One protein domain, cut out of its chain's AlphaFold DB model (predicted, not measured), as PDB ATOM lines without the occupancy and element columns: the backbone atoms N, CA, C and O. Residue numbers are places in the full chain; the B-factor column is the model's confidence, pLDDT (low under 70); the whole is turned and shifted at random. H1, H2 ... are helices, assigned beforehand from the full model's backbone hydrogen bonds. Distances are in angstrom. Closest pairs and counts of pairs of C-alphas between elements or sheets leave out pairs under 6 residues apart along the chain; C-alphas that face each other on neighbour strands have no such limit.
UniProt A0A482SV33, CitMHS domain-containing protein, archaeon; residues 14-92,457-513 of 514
ATOM      1  N   LYS A  14     135.093 174.151 210.047       57.31
ATOM      2  CA  LYS A  14     135.258 173.703 208.656       57.31
ATOM      3  C   LYS A  14     136.154 172.457 208.541       57.31
ATOM      4  O   LYS A  14     135.765 171.500 207.879       57.31
ATOM      5  N   ALA A  15     137.295 172.443 209.232       58.12
ATOM      6  CA  ALA A  15     138.195 171.289 209.272       58.12
ATOM      7  C   ALA A  15     137.557 170.097 210.003       58.12
ATOM      8  O   ALA A  15     137.784 168.959 209.616       58.12
ATOM      9  N   LEU A  16     136.694 170.342 210.999       52.56
ATOM     10  CA  LEU A  16     135.899 169.284 211.631       52.56
ATOM     11  C   LEU A  16     134.945 168.614 210.624       52.56
ATOM     12  O   LEU A  16     134.846 167.391 210.596       52.56
ATOM     13  N   GLY A  17     134.288 169.396 209.760       63.12
ATOM     14  CA  GLY A  17     133.456 168.865 208.676       63.12
ATOM     15  C   GLY A  17     134.252 168.079 207.628       63.12
ATOM     16  O   GLY A  17     133.799 167.032 207.169       63.12
ATOM     17  N   GLU A  18     135.455 168.540 207.278       69.69
ATOM     18  CA  GLU A  18     136.364 167.829 206.366       69.69
ATOM     19  C   GLU A  18     136.916 166.535 206.998       69.69
ATOM     20  O   GLU A  18     136.932 165.504 206.332       69.69
ATOM     21  N   TYR A  19     137.249 166.540 208.292       59.59
ATOM     22  CA  TYR A  19     137.701 165.365 209.047       59.59
ATOM     23  C   TYR A  19     136.597 164.308 209.212       59.59
ATOM     24  O   TYR A  19     136.827 163.135 208.933       59.59
ATOM     25  N   ILE A  20     135.368 164.709 209.564       61.84
ATOM     26  CA  ILE A  20     134.206 163.801 209.603       61.84
ATOM     27  C   ILE A  20     133.926 163.226 208.206       61.84
ATOM     28  O   ILE A  20     133.636 162.039 208.069       61.84
ATOM     29  N   ARG A  21     134.062 164.031 207.144       57.72
ATOM     30  CA  ARG A  21     133.906 163.554 205.762       57.72
ATOM     31  C   ARG A  21     135.005 162.564 205.360       57.72
ATOM     32  O   ARG A  21     134.690 161.588 204.686       57.72
ATOM     33  N   GLN A  22     136.250 162.779 205.783       62.78
ATOM     34  CA  GLN A  22     137.353 161.836 205.574       62.78
ATOM     35  C   GLN A  22     137.135 160.531 206.347       62.78
ATOM     36  O   GLN A  22     137.236 159.468 205.743       62.78
ATOM     37  N   LEU A  23     136.755 160.589 207.629       61.66
ATOM     38  CA  LEU A  23     136.406 159.406 208.426       61.66
ATOM     39  C   LEU A  23     135.274 158.597 207.778       61.66
ATOM     40  O   LEU A  23     135.403 157.385 207.619       61.66
ATOM     41  N   ASN A  24     134.206 159.260 207.329       60.88
ATOM     42  CA  ASN A  24     133.096 158.597 206.643       60.88
ATOM     43  C   ASN A  24     133.520 157.990 205.293       60.88
ATOM     44  O   ASN A  24     133.032 156.922 204.938       60.88
ATOM     45  N   MET A  25     134.433 158.626 204.547       60.88
ATOM     46  CA  MET A  25     134.967 158.067 203.297       60.88
ATOM     47  C   MET A  25     135.905 156.877 203.530       60.88
ATOM     48  O   MET A  25     135.825 155.908 202.783       60.88
ATOM     49  N   VAL A  26     136.751 156.916 204.565       62.75
ATOM     50  CA  VAL A  26     137.598 155.776 204.952       62.75
ATOM     51  C   VAL A  26     136.728 154.608 205.418       62.75
ATOM     52  O   VAL A  26     136.909 153.504 204.924       62.75
ATOM     53  N   SER A  27     135.735 154.858 206.276       65.81
ATOM     54  CA  SER A  27     134.788 153.834 206.743       65.81
ATOM     55  C   SER A  27     133.992 153.201 205.591       65.81
ATOM     56  O   SER A  27     133.894 151.981 205.502       65.81
ATOM     57  N   ALA A  28     133.501 154.008 204.641       66.12
ATOM     58  CA  ALA A  28     132.791 153.502 203.464       66.12
ATOM     59  C   ALA A  28     133.697 152.712 202.496       66.12
ATOM     60  O   ALA A  28     133.235 151.764 201.865       66.12
ATOM     61  N   ALA A  29     134.977 153.079 202.376       70.94
ATOM     62  CA  ALA A  29     135.946 152.339 201.568       70.94
ATOM     63  C   ALA A  29     136.355 151.007 202.225       70.94
ATOM     64  O   ALA A  29     136.443 149.995 201.532       70.94
ATOM     65  N   ASP A  30     136.555 150.995 203.547       76.00
ATOM     66  CA  ASP A  30     136.861 149.791 204.332       76.00
ATOM     67  C   ASP A  30     135.684 148.800 204.280       76.00
ATOM     68  O   ASP A  30     135.867 147.628 203.947       76.00
ATOM     69  N   GLN A  31     134.453 149.296 204.463       80.75
ATOM     70  CA  GLN A  31     133.228 148.511 204.295       80.75
ATOM     71  C   GLN A  31     133.074 147.971 202.861       80.75
ATOM     72  O   GLN A  31     132.868 146.775 202.680       80.75
ATOM     73  N   GLY A  32     133.229 148.807 201.828       83.56
ATOM     74  CA  GLY A  32     133.116 148.355 200.435       83.56
ATOM     75  C   GLY A  32     134.175 147.316 200.041       83.56
ATOM     76  O   GLY A  32     133.893 146.408 199.253       83.56
ATOM     77  N   GLY A  33     135.381 147.406 200.613       86.88
ATOM     78  CA  GLY A  33     136.433 146.397 200.469       86.88
ATOM     79  C   GLY A  33     136.062 145.067 201.130       86.88
ATOM     80  O   GLY A  33     136.186 144.014 200.500       86.88
ATOM     81  N   PHE A  34     135.546 145.122 202.360       89.06
ATOM     82  CA  PHE A  34     135.022 143.966 203.087       89.06
ATOM     83  C   PHE A  34     133.893 143.261 202.315       89.06
ATOM     84  O   PHE A  34     133.994 142.066 202.026       89.06
ATOM     85  N   ASP A  35     132.865 144.014 201.908       90.06
ATOM     86  CA  ASP A  35     131.689 143.500 201.198       90.06
ATOM     87  C   ASP A  35     132.088 142.816 199.881       90.06
ATOM     88  O   ASP A  35     131.605 141.725 199.557       90.06
ATOM     89  N   THR A  36     133.035 143.410 199.146       90.81
ATOM     90  CA  THR A  36     133.573 142.849 197.899       90.81
ATOM     91  C   THR A  36     134.307 141.527 198.137       90.81
ATOM     92  O   THR A  36     134.058 140.549 197.430       90.81
ATOM     93  N   LEU A  37     135.192 141.461 199.138       93.19
ATOM     94  CA  LEU A  37     135.991 140.263 199.419       93.19
ATOM     95  C   LEU A  37     135.132 139.092 199.912       93.19
ATOM     96  O   LEU A  37     135.293 137.973 199.423       93.19
ATOM     97  N   ILE A  38     134.178 139.341 200.815       92.75
ATOM     98  CA  ILE A  38     133.229 138.313 201.265       92.75
ATOM     99  C   ILE A  38     132.348 137.833 200.102       92.75
ATOM    100  O   ILE A  38     132.121 136.631 199.969       92.75
ATOM    101  N   THR A  39     131.912 138.730 199.210       92.19
ATOM    102  CA  THR A  39     131.133 138.353 198.016       92.19
ATOM    103  C   THR A  39     131.937 137.470 197.056       92.19
ATOM    104  O   THR A  39     131.404 136.487 196.541       92.19
ATOM    105  N   ILE A  40     133.229 137.755 196.849       92.81
ATOM    106  CA  ILE A  40     134.119 136.911 196.034       92.81
ATOM    107  C   ILE A  40     134.246 135.505 196.643       92.81
ATOM    108  O   ILE A  40     134.111 134.518 195.918       92.81
ATOM    109  N   VAL A  41     134.444 135.393 197.963       92.38
ATOM    110  CA  VAL A  41     134.505 134.089 198.651       92.38
ATOM    111  C   VAL A  41     133.165 133.352 198.566       92.38
ATOM    112  O   VAL A  41     133.151 132.161 198.261       92.38
ATOM    113  N   PHE A  42     132.036 134.041 198.758       90.88
ATOM    114  CA  PHE A  42     130.703 133.448 198.632       90.88
ATOM    115  C   PHE A  42     130.459 132.875 197.226       90.88
ATOM    116  O   PHE A  42     130.044 131.723 197.096       90.88
ATOM    117  N   ILE A  43     130.779 133.634 196.170       88.56
ATOM    118  CA  ILE A  43     130.657 133.180 194.776       88.56
ATOM    119  C   ILE A  43     131.585 131.986 194.504       88.56
ATOM    120  O   ILE A  43     131.154 131.005 193.902       88.56
ATOM    121  N   PHE A  44     132.833 132.025 194.978       87.06
ATOM    122  CA  PHE A  44     133.793 130.927 194.826       87.06
ATOM    123  C   PHE A  44     133.300 129.622 195.477       87.06
ATOM    124  O   PHE A  44     133.315 128.567 194.840       87.06
ATOM    125  N   VAL A  45     132.793 129.692 196.713       87.69
ATOM    126  CA  VAL A  45     132.217 128.539 197.427       87.69
ATOM    127  C   VAL A  45     130.965 128.024 196.716       87.69
ATOM    128  O   VAL A  45     130.840 126.818 196.501       87.69
ATOM    129  N   ALA A  46     130.064 128.920 196.298       83.00
ATOM    130  CA  ALA A  46     128.859 128.549 195.563       83.00
ATOM    131  C   ALA A  46     129.196 127.803 194.260       83.00
ATOM    132  O   ALA A  46     128.605 126.760 193.991       83.00
ATOM    133  N   LEU A  47     130.190 128.275 193.496       80.44
ATOM    134  CA  LEU A  47     130.646 127.621 192.266       80.44
ATOM    135  C   LEU A  47     131.241 126.225 192.515       80.44
ATOM    136  O   LEU A  47     130.964 125.323 191.731       80.44
ATOM    137  N   ILE A  48     132.004 126.007 193.594       80.75
ATOM    138  CA  ILE A  48     132.539 124.670 193.934       80.75
ATOM    139  C   ILE A  48     131.417 123.695 194.321       80.75
ATOM    140  O   ILE A  48     131.447 122.524 193.945       80.75
ATOM    141  N   LEU A  49     130.411 124.159 195.067       77.31
ATOM    142  CA  LEU A  49     129.302 123.304 195.499       77.31
ATOM    143  C   LEU A  49     128.372 122.912 194.339       77.31
ATOM    144  O   LEU A  49     127.877 121.783 194.312       77.31
ATOM    145  N   LEU A  50     128.171 123.829 193.389       73.31
ATOM    146  CA  LEU A  50     127.236 123.706 192.267       73.31
ATOM    147  C   LEU A  50     127.870 123.110 190.992       73.31
ATOM    148  O   LEU A  50     127.163 122.465 190.230       73.31
ATOM    149  N   PHE A  51     129.189 123.224 190.787       73.38
ATOM    150  CA  PHE A  51     129.919 122.558 189.694       73.38
ATOM    151  C   PHE A  51     130.904 121.492 190.230       73.38
ATOM    152  O   PHE A  51     132.113 121.730 190.265       73.38
ATOM    153  N   PRO A  52     130.434 120.285 190.612       58.84
ATOM    154  CA  PRO A  52     131.291 119.223 191.160       58.84
ATOM    155  C   PRO A  52     132.305 118.642 190.157       58.84
ATOM    156  O   PRO A  52     133.245 117.968 190.564       58.84
ATOM    157  N   LEU A  53     132.122 118.887 188.855       54.41
ATOM    158  CA  LEU A  53     132.984 118.412 187.762       54.41
ATOM    159  C   LEU A  53     133.862 119.538 187.179       54.41
ATOM    160  O   LEU A  53     134.186 119.544 185.991       54.41
ATOM    161  N   ASN A  54     134.236 120.522 188.002       55.75
ATOM    162  CA  ASN A  54     135.056 121.655 187.574       55.75
ATOM    163  C   ASN A  54     136.502 121.234 187.244       55.75
ATOM    164  O   ASN A  54     137.377 121.204 188.108       55.75
ATOM    165  N   ILE A  55     136.765 121.003 185.954       57.22
ATOM    166  CA  ILE A  55     138.089 120.700 185.370       57.22
ATOM    167  C   ILE A  55     139.189 121.685 185.812       57.22
ATOM    168  O   ILE A  55     140.359 121.314 185.862       57.22
ATOM    169  N   LEU A  56     138.833 122.933 186.136       57.12
ATOM    170  CA  LEU A  56     139.795 123.983 186.478       57.12
ATOM    171  C   LEU A  56     140.429 123.818 187.872       57.12
ATOM    172  O   LEU A  56     141.592 124.181 188.040       57.12
ATOM    173  N   ILE A  57     139.694 123.299 188.864       62.09
ATOM    174  CA  ILE A  57     140.236 123.009 190.202       62.09
ATOM    175  C   ILE A  57     139.485 121.806 190.810       62.09
ATOM    176  O   ILE A  57     138.317 121.959 191.178       62.09
ATOM    177  N   PRO A  58     140.119 120.626 190.964       67.56
ATOM    178  CA  PRO A  58     139.492 119.452 191.572       67.56
ATOM    179  C   PRO A  58     139.427 119.605 193.102       67.56
ATOM    180  O   PRO A  58     140.257 119.076 193.841       67.56
ATOM    181  N   VAL A  59     138.448 120.378 193.578       72.25
ATOM    182  CA  VAL A  59     138.202 120.647 195.001       72.25
ATOM    183  C   VAL A  59     136.908 119.969 195.432       72.25
ATOM    184  O   VAL A  59     135.826 120.317 194.966       72.25
ATOM    185  N   ASP A  60     137.016 119.040 196.378       77.00
ATOM    186  CA  ASP A  60     135.864 118.443 197.052       77.00
ATOM    187  C   ASP A  60     134.922 119.509 197.625       77.00
ATOM    188  O   ASP A  60     135.371 120.443 198.291       77.00
ATOM    189  N   ARG A  61     133.601 119.295 197.519       80.19
ATOM    190  CA  ARG A  61     132.572 120.125 198.187       80.19
ATOM    191  C   ARG A  61     132.879 120.363 199.678       80.19
ATOM    192  O   ARG A  61     132.693 121.465 200.193       80.19
ATOM    193  N   ARG A  62     133.416 119.326 200.335       85.19
ATOM    194  CA  ARG A  62     133.927 119.306 201.719       85.19
ATOM    195  C   ARG A  62     134.991 120.383 201.948       85.19
ATOM    196  O   ARG A  62     134.862 121.228 202.832       85.19
ATOM    197  N   LEU A  63     136.021 120.358 201.105       85.50
ATOM    198  CA  LEU A  63     137.174 121.247 201.160       85.50
ATOM    199  C   LEU A  63     136.802 122.674 200.736       85.50
ATOM    200  O   LEU A  63     137.245 123.622 201.373       85.50
ATOM    201  N   GLY A  64     135.930 122.838 199.736       86.38
ATOM    202  CA  GLY A  64     135.413 124.142 199.311       86.38
ATOM    203  C   GLY A  64     134.673 124.884 200.429       86.38
ATOM    204  O   GLY A  64     134.963 126.052 200.681       86.38
ATOM    205  N   SER A  65     133.783 124.193 201.153       88.50
ATOM    206  CA  SER A  65     133.065 124.768 202.303       88.50
ATOM    207  C   SER A  65     134.020 125.175 203.441       88.50
ATOM    208  O   SER A  65     133.918 126.279 203.979       88.50
ATOM    209  N   MET A  66     135.016 124.335 203.758       90.19
ATOM    210  CA  MET A  66     136.029 124.640 204.779       90.19
ATOM    211  C   MET A  66     136.966 125.791 204.391       90.19
ATOM    212  O   MET A  66     137.194 126.685 205.205       90.19
ATOM    213  N   ILE A  67     137.474 125.816 203.154       90.88
ATOM    214  CA  ILE A  67     138.300 126.922 202.645       90.88
ATOM    215  C   ILE A  67     137.502 128.228 202.681       90.88
ATOM    216  O   ILE A  67     138.015 129.238 203.159       90.88
ATOM    217  N   GLY A  68     136.234 128.204 202.258       91.19
ATOM    218  CA  GLY A  68     135.332 129.350 202.359       91.19
ATOM    219  C   GLY A  68     135.211 129.889 203.783       91.19
ATOM    220  O   GLY A  68     135.403 131.081 204.013       91.19
ATOM    221  N   ALA A  69     134.947 129.009 204.750       92.12
ATOM    222  CA  ALA A  69     134.806 129.382 206.154       92.12
ATOM    223  C   ALA A  69     136.089 129.994 206.741       92.12
ATOM    224  O   ALA A  69     136.028 131.015 207.429       92.12
ATOM    225  N   VAL A  70     137.254 129.412 206.434       92.56
ATOM    226  CA  VAL A  70     138.561 129.933 206.869       92.56
ATOM    227  C   VAL A  70     138.866 131.283 206.212       92.56
ATOM    228  O   VAL A  70     139.307 132.199 206.903       92.56
ATOM    229  N   LEU A  71     138.581 131.456 204.918       93.12
ATOM    230  CA  LEU A  71     138.768 132.735 204.226       93.12
ATOM    231  C   LEU A  71     137.851 133.830 204.790       93.12
ATOM    232  O   LEU A  71     138.333 134.925 205.073       93.12
ATOM    233  N   CYS A  72     136.568 133.540 205.032       91.44
ATOM    234  CA  CYS A  72     135.649 134.485 205.675       91.44
ATOM    235  C   CYS A  72     136.128 134.898 207.077       91.44
ATOM    236  O   CYS A  72     136.148 136.090 207.385       91.44
ATOM    237  N   MET A  73     136.589 133.943 207.897       89.81
ATOM    238  CA  MET A  73     137.215 134.229 209.196       89.81
ATOM    239  C   MET A  73     138.444 135.139 209.047       89.81
ATOM    240  O   MET A  73     138.541 136.154 209.734       89.81
ATOM    241  N   MET A  74     139.372 134.819 208.137       90.62
ATOM    242  CA  MET A  74     140.581 135.624 207.913       90.62
ATOM    243  C   MET A  74     140.264 137.050 207.448       90.62
ATOM    244  O   MET A  74     140.899 137.992 207.919       90.62
ATOM    245  N   ILE A  75     139.268 137.224 206.573       91.06
ATOM    246  CA  ILE A  75     138.794 138.543 206.133       91.06
ATOM    247  C   ILE A  75     138.221 139.317 207.329       91.06
ATOM    248  O   ILE A  75     138.649 140.439 207.587       91.06
ATOM    249  N   ILE A  76     137.320 138.723 208.115       87.56
ATOM    250  CA  ILE A  76     136.688 139.408 209.257       87.56
ATOM    251  C   ILE A  76     137.707 139.796 210.343       87.56
ATOM    252  O   ILE A  76     137.616 140.889 210.897       87.56
ATOM    253  N   TYR A  77     138.736 138.981 210.600       86.75
ATOM    254  CA  TYR A  77     139.824 139.378 211.504       86.75
ATOM    255  C   TYR A  77     140.738 140.470 210.924       86.75
ATOM    256  O   TYR A  77     141.287 141.267 211.695       86.75
ATOM    257  N   ALA A  78     140.908 140.541 209.600       86.38
ATOM    258  CA  ALA A  78     141.705 141.579 208.946       86.38
ATOM    259  C   ALA A  78     141.038 142.964 209.039       86.38
ATOM    260  O   ALA A  78     141.699 143.924 209.445       86.38
ATOM    261  N   PHE A  79     139.737 143.058 208.747       84.31
ATOM    262  CA  PHE A  79     138.987 144.319 208.763       84.31
ATOM    263  C   PHE A  79     138.632 144.754 210.198       84.31
ATOM    264  O   PHE A  79     137.860 144.074 210.878       84.31
ATOM    265  N   PRO A  80     139.154 145.894 210.699       76.44
ATOM    266  CA  PRO A  80     138.995 146.277 212.102       76.44
ATOM    267  C   PRO A  80     137.537 146.558 212.490       76.44
ATOM    268  O   PRO A  80     137.175 146.325 213.638       76.44
ATOM    269  N   TYR A  81     136.700 147.000 211.545       76.19
ATOM    270  CA  TYR A  81     135.277 147.279 211.767       76.19
ATOM    271  C   TYR A  81     134.438 146.030 212.111       76.19
ATOM    272  O   TYR A  81     133.424 146.150 212.791       76.19
ATOM    273  N   GLN A  82     134.858 144.835 211.678       80.88
ATOM    274  CA  GLN A  82     134.125 143.576 211.892       80.88
ATOM    275  C   GLN A  82     134.787 142.651 212.927       80.88
ATOM    276  O   GLN A  82     134.271 141.571 213.205       80.88
ATOM    277  N   ARG A  83     135.916 143.052 213.525       75.81
ATOM    278  CA  ARG A  83     136.759 142.171 214.354       75.81
ATOM    279  C   ARG A  83     136.078 141.642 215.625       75.81
ATOM    280  O   ARG A  83     136.417 140.549 216.070       75.81
ATOM    281  N   ASP A  84     135.121 142.385 216.176       76.56
ATOM    282  CA  ASP A  84     134.347 141.977 217.361       76.56
ATOM    283  C   ASP A  84     133.122 141.097 217.010       76.56
ATOM    284  O   ASP A  84     132.427 140.594 217.899       76.56
ATOM    285  N   THR A  85     132.839 140.874 215.719       79.88
ATOM    286  CA  THR A  85     131.696 140.079 215.250       79.88
ATOM    287  C   THR A  85     131.950 138.581 215.451       79.88
ATOM    288  O   THR A  85     132.704 137.946 214.714       79.88
ATOM    289  N   ASN A  86     131.268 137.971 216.427       80.69
ATOM    290  CA  ASN A  86     131.366 136.531 216.696       80.69
ATOM    291  C   ASN A  86     130.641 135.687 215.626       80.69
ATOM    292  O   ASN A  86     129.492 135.279 215.800       80.69
ATOM    293  N   ILE A  87     131.342 135.375 214.534       80.88
ATOM    294  CA  ILE A  87     130.846 134.514 213.443       80.88
ATOM    295  C   ILE A  87     130.535 133.093 213.935       80.88
ATOM    296  O   ILE A  87     129.650 132.434 213.399       80.88
ATOM    297  N   GLY A  88     131.224 132.612 214.978       77.25
ATOM    298  CA  GLY A  88     130.976 131.291 215.561       77.25
ATOM    299  C   GLY A  88     129.546 131.125 216.087       77.25
ATOM    300  O   GLY A  88     129.013 130.020 216.066       77.25
ATOM    301  N   ALA A  89     128.890 132.225 216.471       81.44
ATOM    302  CA  ALA A  89     127.482 132.239 216.868       81.44
ATOM    303  C   ALA A  89     126.487 132.126 215.690       81.44
ATOM    304  O   ALA A  89     125.294 131.960 215.932       81.44
ATOM    305  N   GLN A  90     126.949 132.200 214.433       81.38
ATOM    306  CA  GLN A  90     126.126 131.961 213.234       81.38
ATOM    307  C   GLN A  90     125.998 130.466 212.890       81.38
ATOM    308  O   GLN A  90     125.185 130.097 212.045       81.38
ATOM    309  N   VAL A  91     126.796 129.593 213.519       87.38
ATOM    310  CA  VAL A  91     126.710 128.139 213.329       87.38
ATOM    311  C   VAL A  91     125.531 127.598 214.137       87.38
ATOM    312  O   VAL A  91     125.595 127.514 215.363       87.38
ATOM    313  N   ASP A  92     124.450 127.207 213.455       86.25
ATOM    314  CA  ASP A  92     123.283 126.595 214.098       86.25
ATOM    315  C   ASP A  92     123.597 125.145 214.512       86.25
ATOM    316  O   ASP A  92     123.305 124.167 213.817       86.25
ATOM    317  N   LEU A 457     128.929 115.713 205.523       84.62
ATOM    318  CA  LEU A 457     127.771 116.589 205.394       84.62
ATOM    319  C   LEU A 457     127.669 117.563 206.577       84.62
ATOM    320  O   LEU A 457     127.447 118.755 206.357       84.62
ATOM    321  N   LEU A 458     127.923 117.110 207.812       88.56
ATOM    322  CA  LEU A 458     128.007 117.999 208.983       88.56
ATOM    323  C   LEU A 458     129.090 119.079 208.803       88.56
ATOM    324  O   LEU A 458     128.831 120.257 209.048       88.56
ATOM    325  N   ILE A 459     130.284 118.701 208.337       88.75
ATOM    326  CA  ILE A 459     131.392 119.627 208.056       88.75
ATOM    327  C   ILE A 459     131.009 120.615 206.942       88.75
ATOM    328  O   ILE A 459     131.239 121.818 207.086       88.75
ATOM    329  N   ILE A 460     130.365 120.145 205.866       87.62
ATOM    330  CA  ILE A 460     129.845 121.007 204.793       87.62
ATOM    331  C   ILE A 460     128.862 122.044 205.356       87.62
ATOM    332  O   ILE A 460     128.993 123.220 205.010       87.62
ATOM    333  N   PHE A 461     127.943 121.654 206.248       87.00
ATOM    334  CA  PHE A 461     127.004 122.581 206.888       87.00
ATOM    335  C   PHE A 461     127.682 123.579 207.835       87.00
ATOM    336  O   PHE A 461     127.355 124.761 207.775       87.00
ATOM    337  N   ILE A 462     128.661 123.158 208.647       89.94
ATOM    338  CA  ILE A 462     129.445 124.071 209.503       89.94
ATOM    339  C   ILE A 462     130.089 125.179 208.658       89.94
ATOM    340  O   ILE A 462     129.957 126.361 208.982       89.94
ATOM    341  N   GLY A 463     130.744 124.816 207.550       89.50
ATOM    342  CA  GLY A 463     131.371 125.802 206.669       89.50
ATOM    343  C   GLY A 463     130.355 126.702 205.959       89.50
ATOM    344  O   GLY A 463     130.558 127.914 205.879       89.50
ATOM    345  N   LEU A 464     129.213 126.144 205.539       87.88
ATOM    346  CA  LEU A 464     128.126 126.905 204.923       87.88
ATOM    347  C   LEU A 464     127.506 127.927 205.875       87.88
ATOM    348  O   LEU A 464     127.223 129.040 205.439       87.88
ATOM    349  N   PHE A 465     127.334 127.602 207.160       88.44
ATOM    350  CA  PHE A 465     126.855 128.569 208.148       88.44
ATOM    351  C   PHE A 465     127.840 129.730 208.340       88.44
ATOM    352  O   PHE A 465     127.413 130.883 208.370       88.44
ATOM    353  N   VAL A 466     129.151 129.464 208.387       90.12
ATOM    354  CA  VAL A 466     130.175 130.522 208.476       90.12
ATOM    355  C   VAL A 466     130.178 131.402 207.220       90.12
ATOM    356  O   VAL A 466     130.172 132.628 207.334       90.12
ATOM    357  N   VAL A 467     130.146 130.808 206.022       91.06
ATOM    358  CA  VAL A 467     130.153 131.545 204.743       91.06
ATOM    359  C   VAL A 467     128.866 132.353 204.547       91.06
ATOM    360  O   VAL A 467     128.934 133.537 204.226       91.06
ATOM    361  N   SER A 468     127.699 131.750 204.794       87.75
ATOM    362  CA  SER A 468     126.390 132.408 204.685       87.75
ATOM    363  C   SER A 468     126.215 133.508 205.737       87.75
ATOM    364  O   SER A 468     125.861 134.636 205.401       87.75
ATOM    365  N   GLY A 469     126.561 133.223 206.999       86.38
ATOM    366  CA  GLY A 469     126.545 134.199 208.089       86.38
ATOM    367  C   GLY A 469     127.463 135.393 207.824       86.38
ATOM    368  O   GLY A 469     127.078 136.528 208.090       86.38
ATOM    369  N   SER A 470     128.633 135.160 207.221       88.44
ATOM    370  CA  SER A 470     129.540 136.235 206.795       88.44
ATOM    371  C   SER A 470     128.964 137.044 205.629       88.44
ATOM    372  O   SER A 470     129.028 138.270 205.649       88.44
ATOM    373  N   PHE A 471     128.343 136.397 204.637       89.81
ATOM    374  CA  PHE A 471     127.708 137.092 203.512       89.81
ATOM    375  C   PHE A 471     126.499 137.941 203.947       89.81
ATOM    376  O   PHE A 471     126.293 139.028 203.407       89.81
ATOM    377  N   LEU A 472     125.761 137.528 204.983       86.25
ATOM    378  CA  LEU A 472     124.692 138.332 205.590       86.25
ATOM    379  C   LEU A 472     125.189 139.646 206.223       86.25
ATOM    380  O   LEU A 472     124.416 140.604 206.265       86.25
ATOM    381  N   LEU A 473     126.455 139.734 206.660       85.62
ATOM    382  CA  LEU A 473     127.041 140.981 207.187       85.62
ATOM    383  C   LEU A 473     127.181 142.069 206.110       85.62
ATOM    384  O   LEU A 473     127.186 143.252 206.442       85.62
ATOM    385  N   THR A 474     127.252 141.682 204.831       87.69
ATOM    386  CA  THR A 474     127.425 142.618 203.705       87.69
ATOM    387  C   THR A 474     126.161 143.408 203.356       87.69
ATOM    388  O   THR A 474     126.203 144.336 202.556       87.69
ATOM    389  N   ASN A 475     125.001 143.030 203.909       85.44
ATOM    390  CA  ASN A 475     123.673 143.559 203.556       85.44
ATOM    391  C   ASN A 475     123.266 143.393 202.070       85.44
ATOM    392  O   ASN A 475     122.159 143.786 201.684       85.44
ATOM    393  N   ILE A 476     124.097 142.762 201.231       86.75
ATOM    394  CA  ILE A 476     123.776 142.438 199.835       86.75
ATOM    395  C   ILE A 476     122.551 141.506 199.746       86.75
ATOM    396  O   ILE A 476     121.656 141.818 198.956       86.75
ATOM    397  N   PRO A 477     122.401 140.440 200.569       84.00
ATOM    398  CA  PRO A 477     121.192 139.608 200.559       84.00
ATOM    399  C   PRO A 477     119.909 140.401 200.850       84.00
ATOM    400  O   PRO A 477     118.906 140.235 200.159       84.00
ATOM    401  N   GLN A 478     119.946 141.308 201.828       83.62
ATOM    402  CA  GLN A 478     118.826 142.170 202.209       83.62
ATOM    403  C   GLN A 478     118.503 143.199 201.114       83.62
ATOM    404  O   GLN A 478     117.332 143.481 200.862       83.62
ATOM    405  N   THR A 479     119.520 143.720 200.426       86.12
ATOM    406  CA  THR A 479     119.367 144.629 199.276       86.12
ATOM    407  C   THR A 479     118.729 143.917 198.077       86.12
ATOM    408  O   THR A 479     117.801 144.441 197.462       86.12
ATOM    409  N   ILE A 480     119.155 142.685 197.780       85.12
ATOM    410  CA  ILE A 480     118.548 141.836 196.742       85.12
ATOM    411  C   ILE A 480     117.094 141.503 197.109       85.12
ATOM    412  O   ILE A 480     116.191 141.689 196.294       85.12
ATOM    413  N   TRP A 481     116.843 141.073 198.350       83.38
ATOM    414  CA  TRP A 481     115.501 140.737 198.829       83.38
ATOM    415  C   TRP A 481     114.539 141.929 198.767       83.38
ATOM    416  O   TRP A 481     113.435 141.795 198.240       83.38
ATOM    417  N   THR A 482     114.949 143.106 199.247       83.56
ATOM    418  CA  THR A 482     114.111 144.318 199.196       83.56
ATOM    419  C   THR A 482     113.866 144.801 197.767       83.56
ATOM    420  O   THR A 482     112.762 145.260 197.478       83.56
ATOM    421  N   GLY A 483     114.818 144.619 196.846       83.50
ATOM    422  CA  GLY A 483     114.607 144.879 195.417       83.50
ATOM    423  C   GLY A 483     113.589 143.937 194.755       83.50
ATOM    424  O   GLY A 483     112.838 144.366 193.883       83.50
ATOM    425  N   ILE A 484     113.529 142.669 195.181       82.31
ATOM    426  CA  ILE A 484     112.629 141.642 194.622       82.31
ATOM    427  C   ILE A 484     111.224 141.717 195.235       82.31
ATOM    428  O   ILE A 484     110.228 141.681 194.511       82.31
ATOM    429  N   ALA A 485     111.136 141.794 196.564       79.19
ATOM    430  CA  ALA A 485     109.882 141.743 197.314       79.19
ATOM    431  C   ALA A 485     109.226 143.124 197.513       79.19
ATOM    432  O   ALA A 485     108.017 143.205 197.746       79.19
ATOM    433  N   GLY A 486     110.007 144.205 197.416       77.44
ATOM    434  CA  GLY A 486     109.581 145.567 197.732       77.44
ATOM    435  C   GLY A 486     109.287 145.785 199.222       77.44
ATOM    436  O   GLY A 486     109.542 144.933 200.072       77.44
ATOM    437  N   ASN A 487     108.683 146.932 199.538       75.00
ATOM    438  CA  ASN A 487     108.304 147.306 200.910       75.00
ATOM    439  C   ASN A 487     107.117 146.487 201.469       75.00
ATOM    440  O   ASN A 487     106.726 146.685 202.618       75.00
ATOM    441  N   SER A 488     106.502 145.615 200.664       75.50
ATOM    442  CA  SER A 488     105.268 144.892 201.001       75.50
ATOM    443  C   SER A 488     105.217 143.524 200.304       75.50
ATOM    444  O   SER A 488     104.487 143.324 199.329       75.50
ATOM    445  N   ALA A 489     106.020 142.578 200.796       74.44
ATOM    446  CA  ALA A 489     106.073 141.221 200.257       74.44
ATOM    447  C   ALA A 489     104.681 140.558 200.259       74.44
ATOM    448  O   ALA A 489     103.933 140.676 201.228       74.44
ATOM    449  N   PHE A 490     104.350 139.844 199.180       77.69
ATOM    450  CA  PHE A 490     103.111 139.073 198.987       77.69
ATOM    451  C   PHE A 490     101.777 139.856 198.997       77.69
ATOM    452  O   PHE A 490     100.745 139.269 198.675       77.69
ATOM    453  N   THR A 491     101.752 141.162 199.295       82.12
ATOM    454  CA  THR A 491     100.500 141.953 199.303       82.12
ATOM    455  C   THR A 491     100.006 142.318 197.904       82.12
ATOM    456  O   THR A 491      98.834 142.638 197.718       82.12
ATOM    457  N   THR A 492     100.911 142.326 196.923       83.81
ATOM    458  CA  THR A 492     100.671 142.851 195.574       83.81
ATOM    459  C   THR A 492     101.018 141.783 194.547       83.81
ATOM    460  O   THR A 492     102.098 141.200 194.626       83.81
ATOM    461  N   VAL A 493     100.167 141.579 193.534       84.12
ATOM    462  CA  VAL A 493     100.378 140.568 192.475       84.12
ATOM    463  C   VAL A 493     101.782 140.659 191.860       84.12
ATOM    464  O   VAL A 493     102.443 139.637 191.711       84.12
ATOM    465  N   GLY A 494     102.283 141.873 191.596       83.69
ATOM    466  CA  GLY A 494     103.651 142.091 191.109       83.69
ATOM    467  C   GLY A 494     104.743 141.585 192.063       83.69
ATOM    468  O   GLY A 494     105.671 140.924 191.610       83.69
ATOM    469  N   SER A 495     104.609 141.815 193.376       83.25
ATOM    470  CA  SER A 495     105.559 141.303 194.381       83.25
ATOM    471  C   SER A 495     105.532 139.772 194.467       83.25
ATOM    472  O   SER A 495     106.582 139.140 194.502       83.25
ATOM    473  N   THR A 496     104.345 139.158 194.407       85.12
ATOM    474  CA  THR A 496     104.196 137.697 194.424       85.12
ATOM    475  C   THR A 496     104.786 137.068 193.163       85.12
ATOM    476  O   THR A 496     105.560 136.122 193.263       85.12
ATOM    477  N   VAL A 497     104.503 137.623 191.978       86.56
ATOM    478  CA  VAL A 497     105.080 137.158 190.705       86.56
ATOM    479  C   VAL A 497     106.603 137.333 190.685       86.56
ATOM    480  O   VAL A 497     107.302 136.413 190.273       86.56
ATOM    481  N   SER A 498     107.124 138.459 191.186       84.12
ATOM    482  CA  SER A 498     108.565 138.713 191.338       84.12
ATOM    483  C   SER A 498     109.248 137.639 192.196       84.12
ATOM    484  O   SER A 498     110.200 136.997 191.751       84.12
ATOM    485  N   ILE A 499     108.701 137.363 193.387       86.62
ATOM    486  CA  ILE A 499     109.213 136.336 194.304       86.62
ATOM    487  C   ILE A 499     109.111 134.934 193.676       86.62
ATOM    488  O   ILE A 499     110.074 134.173 193.736       86.62
ATOM    489  N   CYS A 500     107.998 134.591 193.019       84.75
ATOM    490  CA  CYS A 500     107.850 133.305 192.332       84.75
ATOM    491  C   CYS A 500     108.855 133.128 191.184       84.75
ATOM    492  O   CYS A 500     109.447 132.058 191.065       84.75
ATOM    493  N   ILE A 501     109.087 134.157 190.362       84.50
ATOM    494  CA  ILE A 501     110.091 134.119 189.286       84.50
ATOM    495  C   ILE A 501     111.498 133.969 189.874       84.50
ATOM    496  O   ILE A 501     112.260 133.133 189.392       84.50
ATOM    497  N   TYR A 502     111.830 134.710 190.935       84.31
ATOM    498  CA  TYR A 502     113.114 134.574 191.623       84.31
ATOM    499  C   TYR A 502     113.332 133.157 192.172       84.31
ATOM    500  O   TYR A 502     114.379 132.567 191.914       84.31
ATOM    501  N   ILE A 503     112.336 132.577 192.852       81.94
ATOM    502  CA  ILE A 503     112.403 131.201 193.366       81.94
ATOM    503  C   ILE A 503     112.572 130.203 192.214       81.94
ATOM    504  O   ILE A 503     113.457 129.356 192.275       81.94
ATOM    505  N   ILE A 504     111.798 130.321 191.129       78.00
ATOM    506  CA  ILE A 504     111.921 129.432 189.960       78.00
ATOM    507  C   ILE A 504     113.312 129.541 189.319       78.00
ATOM    508  O   ILE A 504     113.890 128.517 188.955       78.00
ATOM    509  N   LEU A 505     113.871 130.748 189.197       73.38
ATOM    510  CA  LEU A 505     115.212 130.956 188.646       73.38
ATOM    511  C   LEU A 505     116.304 130.408 189.571       73.38
ATOM    512  O   LEU A 505     117.203 129.728 189.084       73.38
ATOM    513  N   ALA A 506     116.211 130.627 190.885       72.12
ATOM    514  CA  ALA A 506     117.143 130.062 191.861       72.12
ATOM    515  C   ALA A 506     117.091 128.522 191.860       72.12
ATOM    516  O   ALA A 506     118.125 127.865 191.735       72.12
ATOM    517  N   CYS A 507     115.892 127.936 191.901       65.81
ATOM    518  CA  CYS A 507     115.697 126.490 191.840       65.81
ATOM    519  C   CYS A 507     116.141 125.888 190.498       65.81
ATOM    520  O   CYS A 507     116.701 124.797 190.500       65.81
ATOM    521  N   GLN A 508     115.958 126.565 189.354       64.06
ATOM    522  CA  GLN A 508     116.481 126.073 188.070       64.06
ATOM    523  C   GLN A 508     117.992 126.267 187.913       64.06
ATOM    524  O   GLN A 508     118.615 125.449 187.243       64.06
ATOM    525  N   LEU A 509     118.593 127.292 188.525       53.62
ATOM    526  CA  LEU A 509     120.049 127.440 188.563       53.62
ATOM    527  C   LEU A 509     120.689 126.290 189.357       53.62
ATOM    528  O   LEU A 509     121.707 125.755 188.943       53.62
ATOM    529  N   ILE A 510     120.053 125.870 190.454       47.12
ATOM    530  CA  ILE A 510     120.480 124.715 191.259       47.12
ATOM    531  C   ILE A 510     120.158 123.384 190.546       47.12
ATOM    532  O   ILE A 510     120.970 122.466 190.558       47.12
ATOM    533  N   GLY A 511     118.988 123.276 189.909       32.69
ATOM    534  CA  GLY A 511     118.441 122.020 189.374       32.69
ATOM    535  C   GLY A 511     118.759 121.685 187.912       32.69
ATOM    536  O   GLY A 511     118.418 120.596 187.472       32.69
ATOM    537  N   LYS A 512     119.387 122.584 187.139       31.23
ATOM    538  CA  LYS A 512     119.923 122.283 185.788       31.23
ATOM    539  C   LYS A 512     121.418 121.934 185.791       31.23
ATOM    540  O   LYS A 512     122.034 121.890 184.730       31.23
ATOM    541  N   LEU A 513     121.998 121.770 186.980       33.34
ATOM    542  CA  LEU A 513     123.430 121.553 187.215       33.34
ATOM    543  C   LEU A 513     123.688 120.349 188.148       33.34
ATOM    544  O   LEU A 513     124.771 120.206 188.716       33.34
TER     545      LEU A 513
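AT A GLANCE: This is residues 14 to 92 and 457 to 513 of the 514 residues of the protein "CitMHS domain-containing protein" of archaeon (UniProt A0A482SV33). The second half of one long helix, H1, packs side by side with H2 and H4 in a small bundle, while H1's residues 14 to 26 stick out as an arm. H5 and H6 make a V on another side of H1, and H6's last residues fold back near H1's end, leaving an open triangle. The printed part has 136 residues with six named helices, H1 to H6 in chain order, and no named strand: all helix. It is loose, with a radius of gyration of the C-alphas of 18.3 A and spans of 58 by 43 by 30 A.

IN THESE COORDINATES: Find C-alpha 14 at (135.258, 173.703, 208.656); from there H1 runs 53.2 A to residue 50. Next come H2, residues 61 to 78, 25.7 A, and short H3, residues 87 to 90. After the cut, H4 takes residues 457 to 472, 22.0 A, and H5 residues 476 to 485. H6, residues 493 to 511, runs 26.1 A to C-alpha 511 at (118.441, 122.020, 189.374).

HOW THE PARTS SIT: Look first at the bundle of H1, H2 and H4, three helices side by side. H1, with residues 34 to 49 alone, touches H2 in a helical hairpin, closest at C-alphas 49 and 61, 5.3 A, at a shallow tilt of 10 degrees, opposite ways. H4, the hub, touches H1 (C-alphas 471 and 38, 6.1 A), H2 (463 and 65, 4.8 A) and H3 (469 and 90, 5.6 A). H5 touches H6 at C-alphas 485 and 495, 5.2 A, at a steep tilt of 50 degrees. H1 and H5 are only just apart, at 8.1 A. Every O i to N i+4 pair is within hydrogen-bond range in H1, H2, H4, H5 and H6; H3 is too short for one.

THE WHOLE: Lys 14 and Leu 53 have the C-alphas farthest apart, 59.2 A. Residues 93 to 456 are not printed, and C-alphas 92 and 457 are 14.0 A apart across the cut. Of the links printed whole, none is long. Confidence is under 70 at residues 14 to 28, 52 to 58 and 507 to 513.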